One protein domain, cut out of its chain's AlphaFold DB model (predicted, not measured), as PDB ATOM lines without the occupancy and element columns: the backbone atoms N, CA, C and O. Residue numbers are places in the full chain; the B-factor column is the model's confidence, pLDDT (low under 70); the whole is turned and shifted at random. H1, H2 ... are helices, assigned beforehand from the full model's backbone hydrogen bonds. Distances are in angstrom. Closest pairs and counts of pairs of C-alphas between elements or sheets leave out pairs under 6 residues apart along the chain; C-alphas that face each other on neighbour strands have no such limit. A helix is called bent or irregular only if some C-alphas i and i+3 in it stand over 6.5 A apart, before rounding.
ATOM      1  N   SER A  17      15.487  25.442 -43.554       55.62
ATOM      2  CA  SER A  17      14.187  24.804 -43.314       55.62
ATOM      3  C   SER A  17      14.256  23.520 -42.472       55.62
ATOM      4  O   SER A  17      13.285  23.176 -41.801       55.62
ATOM      5  N   GLU A  18      15.387  22.812 -42.477       54.44
ATOM      6  CA  GLU A  18      15.624  21.634 -41.629       54.44
ATOM      7  C   GLU A  18      16.016  22.060 -40.205       54.44
ATOM      8  O   GLU A  18      15.550  21.481 -39.221       54.44
ATOM      9  N   ILE A  19      16.749  23.174 -40.088       53.31
ATOM     10  CA  ILE A  19      17.142  23.783 -38.809       53.31
ATOM     11  C   ILE A  19      15.902  24.226 -38.007       53.31
ATOM     12  O   ILE A  19      15.805  23.959 -36.806       53.31
ATOM     13  N   LEU A  20      14.896  24.810 -38.666       50.75
ATOM     14  CA  LEU A  20      13.654  25.241 -38.007       50.75
ATOM     15  C   LEU A  20      12.797  24.070 -37.486       50.75
ATOM     16  O   LEU A  20      12.220  24.174 -36.404       50.75
ATOM     17  N   ASN A  21      12.764  22.927 -38.181       49.91
ATOM     18  CA  ASN A  21      12.088  21.720 -37.682       49.91
ATOM     19  C   ASN A  21      12.904  21.007 -36.584       49.91
ATOM     20  O   ASN A  21      12.330  20.497 -35.620       49.91
ATOM     21  N   SER A  22      14.239  21.057 -36.658       50.62
ATOM     22  CA  SER A  22      15.149  20.523 -35.630       50.62
ATOM     23  C   SER A  22      15.153  21.318 -34.316       50.62
ATOM     24  O   SER A  22      15.660  20.854 -33.298       50.62
ATOM     25  N   THR A  23      14.511  22.489 -34.274       50.56
ATOM     26  CA  THR A  23      14.384  23.265 -33.028       50.56
ATOM     27  C   THR A  23      13.549  22.515 -31.967       50.56
ATOM     28  O   THR A  23      13.688  22.780 -30.775       50.56
ATOM     29  N   ASN A  24      12.730  21.528 -32.370       50.69
ATOM     30  CA  ASN A  24      12.050  20.599 -31.451       50.69
ATOM     31  C   ASN A  24      12.729  19.224 -31.319       50.69
ATOM     32  O   ASN A  24      12.441  18.491 -30.372       50.69
ATOM     33  N   THR A  25      13.637  18.868 -32.224       55.09
ATOM     34  CA  THR A  25      14.366  17.597 -32.206       55.09
ATOM     35  C   THR A  25      15.831  17.885 -32.475       55.09
ATOM     36  O   THR A  25      16.236  18.059 -33.622       55.09
ATOM     37  N   SER A  26      16.601  17.979 -31.392       59.47
ATOM     38  CA  SER A  26      18.044  18.206 -31.428       59.47
ATOM     39  C   SER A  26      18.721  17.363 -32.490       59.47
ATOM     40  O   SER A  26      18.439  16.170 -32.590       59.47
ATOM     41  N   PHE A  27      19.652  17.968 -33.218       61.69
ATOM     42  CA  PHE A  27      20.572  17.236 -34.072       61.69
ATOM     43  C   PHE A  27      21.367  16.254 -33.197       61.69
ATOM     44  O   PHE A  27      22.169  16.668 -32.358       61.69
ATOM     45  N   ILE A  28      21.056  14.965 -33.324       64.50
ATOM     46  CA  ILE A  28      21.800  13.863 -32.719       64.50
ATOM     47  C   ILE A  28      22.741  13.375 -33.811       64.50
ATOM     48  O   ILE A  28      22.288  12.954 -34.872       64.50
ATOM     49  N   ASP A  29      24.044  13.481 -33.563       72.25
ATOM     50  CA  ASP A  29      25.034  12.911 -34.468       72.25
ATOM     51  C   ASP A  29      25.239  11.456 -34.054       72.25
ATOM     52  O   ASP A  29      25.803  11.178 -32.992       72.25
ATOM     53  N   ASP A  30      24.766  10.529 -34.887       73.62
ATOM     54  CA  ASP A  30      24.834   9.096 -34.609       73.62
ATOM     55  C   ASP A  30      26.272   8.591 -34.402       73.62
ATOM     56  O   ASP A  30      26.490   7.622 -33.672       73.62
ATOM     57  N   GLN A  31      27.270   9.260 -34.989       81.94
ATOM     58  CA  GLN A  31      28.684   8.910 -34.823       81.94
ATOM     59  C   GLN A  31      29.228   9.371 -33.465       81.94
ATOM     60  O   GLN A  31      30.136   8.748 -32.913       81.94
ATOM     61  N   LEU A  32      28.653  10.439 -32.905       77.69
ATOM     62  CA  LEU A  32      29.050  11.029 -31.627       77.69
ATOM     63  C   LEU A  32      28.099  10.678 -30.476       77.69
ATOM     64  O   LEU A  32      28.404  11.007 -29.332       77.69
ATOM     65  N   LEU A  33      27.001   9.960 -30.733       75.38
ATOM     66  CA  LEU A  33      26.062   9.417 -29.742       75.38
ATOM     67  C   LEU A  33      26.714   8.896 -28.449       75.38
ATOM     68  O   LEU A  33      26.234   9.256 -27.368       75.38
ATOM     69  N   PRO A  34      27.775   8.059 -28.493       78.69
ATOM     70  CA  PRO A  34      28.409   7.585 -27.266       78.69
ATOM     71  C   PRO A  34      29.024   8.721 -26.440       78.69
ATOM     72  O   PRO A  34      28.874   8.708 -25.222       78.69
ATOM     73  N   MET A  35      29.658   9.714 -27.072       78.56
ATOM     74  CA  MET A  35      30.212  10.898 -26.397       78.56
ATOM     75  C   MET A  35      29.108  11.843 -25.912       78.56
ATOM     76  O   MET A  35      29.102  12.223 -24.741       78.56
ATOM     77  N   GLN A  36      28.111  12.123 -26.756       76.31
ATOM     78  CA  GLN A  36      26.951  12.940 -26.399       76.31
ATOM     79  C   GLN A  36      26.239  12.359 -25.169       76.31
ATOM     80  O   GLN A  36      25.969  13.069 -24.211       76.31
ATOM     81  N   LYS A  37      26.035  11.044 -25.081       71.62
ATOM     82  CA  LYS A  37      25.387  10.433 -23.909       71.62
ATOM     83  C   LYS A  37      26.146  10.648 -22.590       71.62
ATOM     84  O   LYS A  37      25.511  10.708 -21.537       71.62
ATOM     85  N   ILE A  38      27.475  10.737 -22.633       74.31
ATOM     86  CA  ILE A  38      28.325  10.899 -21.442       74.31
ATOM     87  C   ILE A  38      28.333  12.360 -20.979       74.31
ATOM     88  O   ILE A  38      28.309  12.629 -19.781       74.31
ATOM     89  N   GLU A  39      28.309  13.299 -21.921       72.62
ATOM     90  CA  GLU A  39      28.351  14.741 -21.654       72.62
ATOM     91  C   GLU A  39      26.980  15.327 -21.270       72.62
ATOM     92  O   GLU A  39      26.864  16.518 -20.985       72.62
ATOM     93  N   GLY A  40      25.919  14.510 -21.275       66.19
ATOM     94  CA  GLY A  40      24.547  15.026 -21.272       66.19
ATOM     95  C   GLY A  40      24.188  15.721 -22.592       66.19
ATOM     96  O   GLY A  40      23.252  16.513 -22.639       66.19
ATOM     97  N   GLY A  41      24.949  15.413 -23.643       65.94
ATOM     98  CA  GLY A  41      24.820  15.801 -25.039       65.94
ATOM     99  C   GLY A  41      23.429  15.507 -25.566       65.94
ATOM    100  O   GLY A  41      23.041  14.393 -25.915       65.94
ATOM    101  N   GLY A  42      22.676  16.582 -25.546       68.44
ATOM    102  CA  GLY A  42      21.285  16.712 -25.880       68.44
ATOM    103  C   GLY A  42      20.893  18.127 -25.465       68.44
ATOM    104  O   GLY A  42      21.570  18.759 -24.647       68.44
ATOM    105  N   PRO A  43      19.817  18.675 -26.023       71.06
ATOM    106  CA  PRO A  43      19.355  19.981 -25.615       71.06
ATOM    107  C   PRO A  43      18.902  19.873 -24.150       71.06
ATOM    108  O   PRO A  43      18.460  18.798 -23.721       71.06
ATOM    109  N   PRO A  44      18.964  20.964 -23.371       73.19
ATOM    110  CA  PRO A  44      18.455  20.970 -22.009       73.19
ATOM    111  C   PRO A  44      17.025  20.418 -21.973       73.19
ATOM    112  O   PRO A  44      16.086  21.022 -22.500       73.19
ATOM    113  N   LYS A  45      16.847  19.235 -21.380       73.44
ATOM    114  CA  LYS A  45      15.527  18.617 -21.271       73.44
ATOM    115  C   LYS A  45      14.730  19.357 -20.206       73.44
ATOM    116  O   LYS A  45      15.220  19.585 -19.099       73.44
ATOM    117  N   ARG A  46      13.474  19.691 -20.517       79.44
ATOM    118  CA  ARG A  46      12.547  20.228 -19.514       79.44
ATOM    119  C   ARG A  46      12.423  19.237 -18.361       79.44
ATOM    120  O   ARG A  46      12.219  18.040 -18.570       79.44
ATOM    121  N   ILE A  47      12.570  19.756 -17.152       81.38
ATOM    122  CA  ILE A  47      12.545  18.959 -15.936       81.38
ATOM    123  C   ILE A  47      11.086  18.626 -15.608       81.38
ATOM    124  O   ILE A  47      10.291  19.523 -15.345       81.38
ATOM    125  N   ASP A  48      10.751  17.337 -15.596       87.19
ATOM    126  CA  ASP A  48       9.441  16.839 -15.177       87.19
ATOM    127  C   ASP A  48       9.557  16.091 -13.838       87.19
ATOM    128  O   ASP A  48       9.983  14.932 -13.784       87.19
ATOM    129  N   LEU A  49       9.155  16.753 -12.746       86.56
ATOM    130  CA  LEU A  49       9.182  16.193 -11.387       86.56
ATOM    131  C   LEU A  49       8.327  14.921 -11.253       86.56
ATOM    132  O   LEU A  49       8.629  14.064 -10.416       86.56
ATOM    133  N   SER A  50       7.286  14.758 -12.076       86.81
ATOM    134  CA  SER A  50       6.399  13.589 -12.024       86.81
ATOM    135  C   SER A  50       7.088  12.305 -12.496       86.81
ATOM    136  O   SER A  50       6.705  11.208 -12.082       86.81
ATOM    137  N   THR A  51       8.157  12.437 -13.286       89.69
ATOM    138  CA  THR A  51       8.973  11.314 -13.776       89.69
ATOM    139  C   THR A  51      10.146  10.982 -12.856       89.69
ATOM    140  O   THR A  51      10.765   9.928 -12.991       89.69
ATOM    141  N   MET A  52      10.436  11.842 -11.876       90.31
ATOM    142  CA  MET A  52      11.584  11.666 -10.988       90.31
ATOM    143  C   MET A  52      11.382  10.545  -9.957       90.31
ATOM    144  O   MET A  52      10.243  10.288  -9.538       90.31
ATOM    145  N   PRO A  53      12.480   9.931  -9.466       93.06
ATOM    146  CA  PRO A  53      12.449   9.003  -8.341       93.06
ATOM    147  C   PRO A  53      11.794   9.633  -7.110       93.06
ATOM    148  O   PRO A  53      11.980  10.819  -6.836       93.06
ATOM    149  N   LYS A  54      11.074   8.820  -6.327       92.75
ATOM    150  CA  LYS A  54      10.344   9.245  -5.116       92.75
ATOM    151  C   LYS A  54      11.108  10.237  -4.209       92.75
ATOM    152  O   LYS A  54      10.511  11.261  -3.876       92.75
ATOM    153  N   PRO A  55      12.385  10.008  -3.833       93.94
ATOM    154  CA  PRO A  55      13.103  10.936  -2.951       93.94
ATOM    155  C   PRO A  55      13.390  12.297  -3.601       93.94
ATOM    156  O   PRO A  55      13.333  13.328  -2.941       93.94
ATOM    157  N   LEU A  56      13.660  12.329  -4.905       93.44
ATOM    158  CA  LEU A  56      13.935  13.584  -5.601       93.44
ATOM    159  C   LEU A  56      12.642  14.366  -5.858       93.44
ATOM    160  O   LEU A  56      12.599  15.587  -5.726       93.44
ATOM    161  N   ARG A  57      11.558  13.637  -6.136       93.44
ATOM    162  CA  ARG A  57      10.218  14.197  -6.291       93.44
ATOM    163  C   ARG A  57       9.743  14.898  -5.018       93.44
ATOM    164  O   ARG A  57       9.272  16.028  -5.099       93.44
ATOM    165  N   ILE A  58       9.872  14.252  -3.853       95.44
ATOM    166  CA  ILE A  58       9.432  14.850  -2.583       95.44
ATOM    167  C   ILE A  58      10.250  16.099  -2.244       95.44
ATOM    168  O   ILE A  58       9.673  17.106  -1.842       95.44
ATOM    169  N   LEU A  59      11.566  16.068  -2.483       96.25
ATOM    170  CA  LEU A  59      12.447  17.211  -2.256       96.25
ATOM    171  C   LEU A  59      12.052  18.407  -3.130       96.25
ATOM    172  O   LEU A  59      11.957  19.527  -2.632       96.25
ATOM    173  N   GLY A  60      11.769  18.164  -4.414       93.00
ATOM    174  CA  GLY A  60      11.315  19.201  -5.338       93.00
ATOM    175  C   GLY A  60      10.022  19.869  -4.869       93.00
ATOM    176  O   GLY A  60       9.967  21.092  -4.755       93.00
ATOM    177  N   TYR A  61       8.999  19.081  -4.524       94.75
ATOM    178  CA  TYR A  61       7.735  19.632  -4.019       94.75
ATOM    179  C   TYR A  61       7.886  20.355  -2.679       94.75
ATOM    180  O   TYR A  61       7.270  21.402  -2.490       94.75
ATOM    181  N   PHE A  62       8.719  19.841  -1.770       96.56
ATOM    182  CA  PHE A  62       9.022  20.507  -0.504       96.56
ATOM    183  C   PHE A  62       9.629  21.893  -0.733       96.56
ATOM    184  O   PHE A  62       9.178  22.871  -0.140       96.56
ATOM    185  N   PHE A  63      10.607  21.994  -1.635       96.50
ATOM    186  CA  PHE A  63      11.266  23.258  -1.941       96.50
ATOM    187  C   PHE A  63      10.299  24.277  -2.557       96.50
ATOM    188  O   PHE A  63      10.238  25.419  -2.104       96.50
ATOM    189  N   PHE A  64       9.476  23.861  -3.527       95.38
ATOM    190  CA  PHE A  64       8.455  24.737  -4.113       95.38
ATOM    191  C   PHE A  64       7.419  25.204  -3.085       95.38
ATOM    192  O   PHE A  64       7.083  26.388  -3.054       95.38
ATOM    193  N   ALA A  65       6.942  24.307  -2.220       97.31
ATOM    194  CA  ALA A  65       6.013  24.664  -1.153       97.31
ATOM    195  C   ALA A  65       6.641  25.662  -0.169       97.31
ATOM    196  O   ALA A  65       5.996  26.633   0.218       97.31
ATOM    197  N   PHE A  66       7.910  25.464   0.192       97.94
ATOM    198  CA  PHE A  66       8.631  26.363   1.086       97.94
ATOM    199  C   PHE A  66       8.761  27.777   0.507       97.94
ATOM    200  O   PHE A  66       8.450  28.748   1.197       97.94
ATOM    201  N   ILE A  67       9.151  27.903  -0.768       98.00
ATOM    202  CA  ILE A  67       9.219  29.205  -1.453       98.00
ATOM    203  C   ILE A  67       7.844  29.872  -1.477       98.00
ATOM    204  O   ILE A  67       7.737  31.061  -1.177       98.00
ATOM    205  N   LEU A  68       6.791  29.119  -1.804       98.12
ATOM    206  CA  LEU A  68       5.430  29.647  -1.846       98.12
ATOM    207  C   LEU A  68       4.998  30.187  -0.475       98.12
ATOM    208  O   LEU A  68       4.460  31.288  -0.392       98.12
ATOM    209  N   ILE A  69       5.279  29.452   0.603       98.25
ATOM    210  CA  ILE A  69       4.984  29.887   1.975       98.25
ATOM    211  C   ILE A  69       5.777  31.148   2.327       98.25
ATOM    212  O   ILE A  69       5.196  32.103   2.832       98.25
ATOM    213  N   MET A  70       7.081  31.183   2.038       98.06
ATOM    214  CA  MET A  70       7.921  32.363   2.274       98.06
ATOM    215  C   MET A  70       7.395  33.593   1.534       98.06
ATOM    216  O   MET A  70       7.326  34.676   2.111       98.06
ATOM    217  N   PHE A  71       6.964  33.417   0.286       98.00
ATOM    218  CA  PHE A  71       6.352  34.480  -0.498       98.00
ATOM    219  C   PHE A  71       5.045  34.977   0.135       98.00
ATOM    220  O   PHE A  71       4.873  36.183   0.308       98.00
ATOM    221  N   LEU A  72       4.156  34.069   0.557       97.81
ATOM    222  CA  LEU A  72       2.909  34.420   1.249       97.81
ATOM    223  C   LEU A  72       3.167  35.170   2.562       97.81
ATOM    224  O   LEU A  72       2.509  36.173   2.828       97.81
ATOM    225  N   VAL A  73       4.132  34.716   3.365       97.56
ATOM    226  CA  VAL A  73       4.522  35.380   4.619       97.56
ATOM    227  C   VAL A  73       5.082  36.771   4.336       97.56
ATOM    228  O   VAL A  73       4.702  37.726   5.009       97.56
ATOM    229  N   SER A  74       5.940  36.912   3.325       97.00
ATOM    230  CA  SER A  74       6.474  38.214   2.920       97.00
ATOM    231  C   SER A  74       5.363  39.174   2.493       97.00
ATOM    232  O   SER A  74       5.387  40.342   2.876       97.00
ATOM    233  N   LEU A  75       4.383  38.690   1.724       97.25
ATOM    234  CA  LEU A  75       3.235  39.485   1.295       97.25
ATOM    235  C   LEU A  75       2.374  39.903   2.492       97.25
ATOM    236  O   LEU A  75       1.984  41.060   2.600       97.25
ATOM    237  N   PHE A  76       2.123  38.971   3.414       97.38
ATOM    238  CA  PHE A  76       1.383  39.232   4.642       97.38
ATOM    239  C   PHE A  76       2.064  40.327   5.468       97.38
ATOM    240  O   PHE A  76       1.434  41.323   5.811       97.38
ATOM    241  N   VAL A  77       3.369  40.200   5.722       97.44
ATOM    242  CA  VAL A  77       4.129  41.231   6.443       97.44
ATOM    243  C   VAL A  77       4.056  42.570   5.713       97.44
ATOM    244  O   VAL A  77       3.827  43.574   6.366       97.44
ATOM    245  N   SER A  78       4.179  42.599   4.385       96.19
ATOM    246  CA  SER A  78       4.123  43.842   3.602       96.19
ATOM    247  C   SER A  78       2.762  44.552   3.616       96.19
ATOM    248  O   SER A  78       2.712  45.728   3.269       96.19
ATOM    249  N   ILE A  79       1.665  43.848   3.911       96.31
ATOM    250  CA  ILE A  79       0.312  44.429   3.939       96.31
ATOM    251  C   ILE A  79      -0.063  44.877   5.356       96.31
ATOM    252  O   ILE A  79      -0.756  45.877   5.522       96.31
ATOM    253  N   PHE A  80       0.365  44.127   6.375       93.56
ATOM    254  CA  PHE A  80      -0.005  44.369   7.775       93.56
ATOM    255  C   PHE A  80       1.046  45.155   8.574       93.56
ATOM    256  O   PHE A  80       0.817  45.442   9.751       93.56
ATOM    257  N   LYS A  81       2.179  45.499   7.960       69.81
ATOM    258  CA  LYS A  81       3.214  46.378   8.507       69.81
ATOM    259  C   LYS A  81       3.480  47.523   7.544       69.81
ATOM    260  O   LYS A  81       3.609  48.656   8.053       69.81
TER     261      LYS A  81
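This is residues 17 to 81 of the 81 residues of an uncharacterized protein of Paenibacillus sp. Soil522 (UniProt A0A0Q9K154). One long, straight helix, H3, makes an arm, and residues 62 to 81, of which 62 to 80 belong to H3, stick out free; the rest of the printed part is a loosely strung, winding stretch that holds two short helices, H1 and H2. There is no packed core: the three helices stay apart from one another, and the unnamed residues 40 to 53 string between H2 and the start of H3. The printed part has 65 residues, with three named helices in the order H1, H2, H3 and no named strand, and its class is all helix. It is extended, with a radius of gyration of the C-alphas of 20.1 A, and its flat outline spans 61 by 33 by 18 A.

The longest helix, H3, covers residues 54 to 80, 27 residues, and measures 38.8 A from first to last C-alpha. It begins with C-alpha 54 at (10.344, 9.245, -5.116) and ends with C-alpha 80 at (-0.005, 44.369, 7.775), and the largest change between these two points is in y. H2 covers residues 33 to 39, 7 residues and 9.9 A from first to last C-alpha. H1 covers residues 17 to 22, 6 residues and 8.8 A, and its first C-alpha, that of Ser 17, is at (14.187, 24.804, -43.314). No helix is bent or irregular.

H3 touches no helix. Residues 62 to 81, of which 62 to 80 belong to H3, stand free: no C-alpha 8 or more residues away along the chain comes within 10 A of theirs. H3 and H2 are apart, with no C-alpha of the one within 8 A of the other. H2 and H1 are apart by the same test, and so are H1 and H3. No two helices form a hairpin. In H3 every O i to N i+4 pair is within hydrogen-bond range; in H2 2 of 3 such pairs are, and in H1 1 of 2.

The two C-alphas farthest apart are those of Gln 31 and Lys 81, at 62.7 A. Without the stretch that stands free, the body has 45 residues and spans 41 by 25 by 11 A, with a radius of gyration of 14.6 A. The link from H2 to H3 is long, with 14 residues, and its C-alphas lie 3 to 16 A from the mean of the C-alphas; the link from H1 to H2 is short, with 10 residues. The printed part has no cut and ends at residue 81, the chain's last residue. The mean pLDDT of the printed part is 81.1, and that of H3 is 96. Confidence is low, under 70, in residues 17 to 28, residues 40 to 42 and residue 81; the mean pLDDT of H1 is 52.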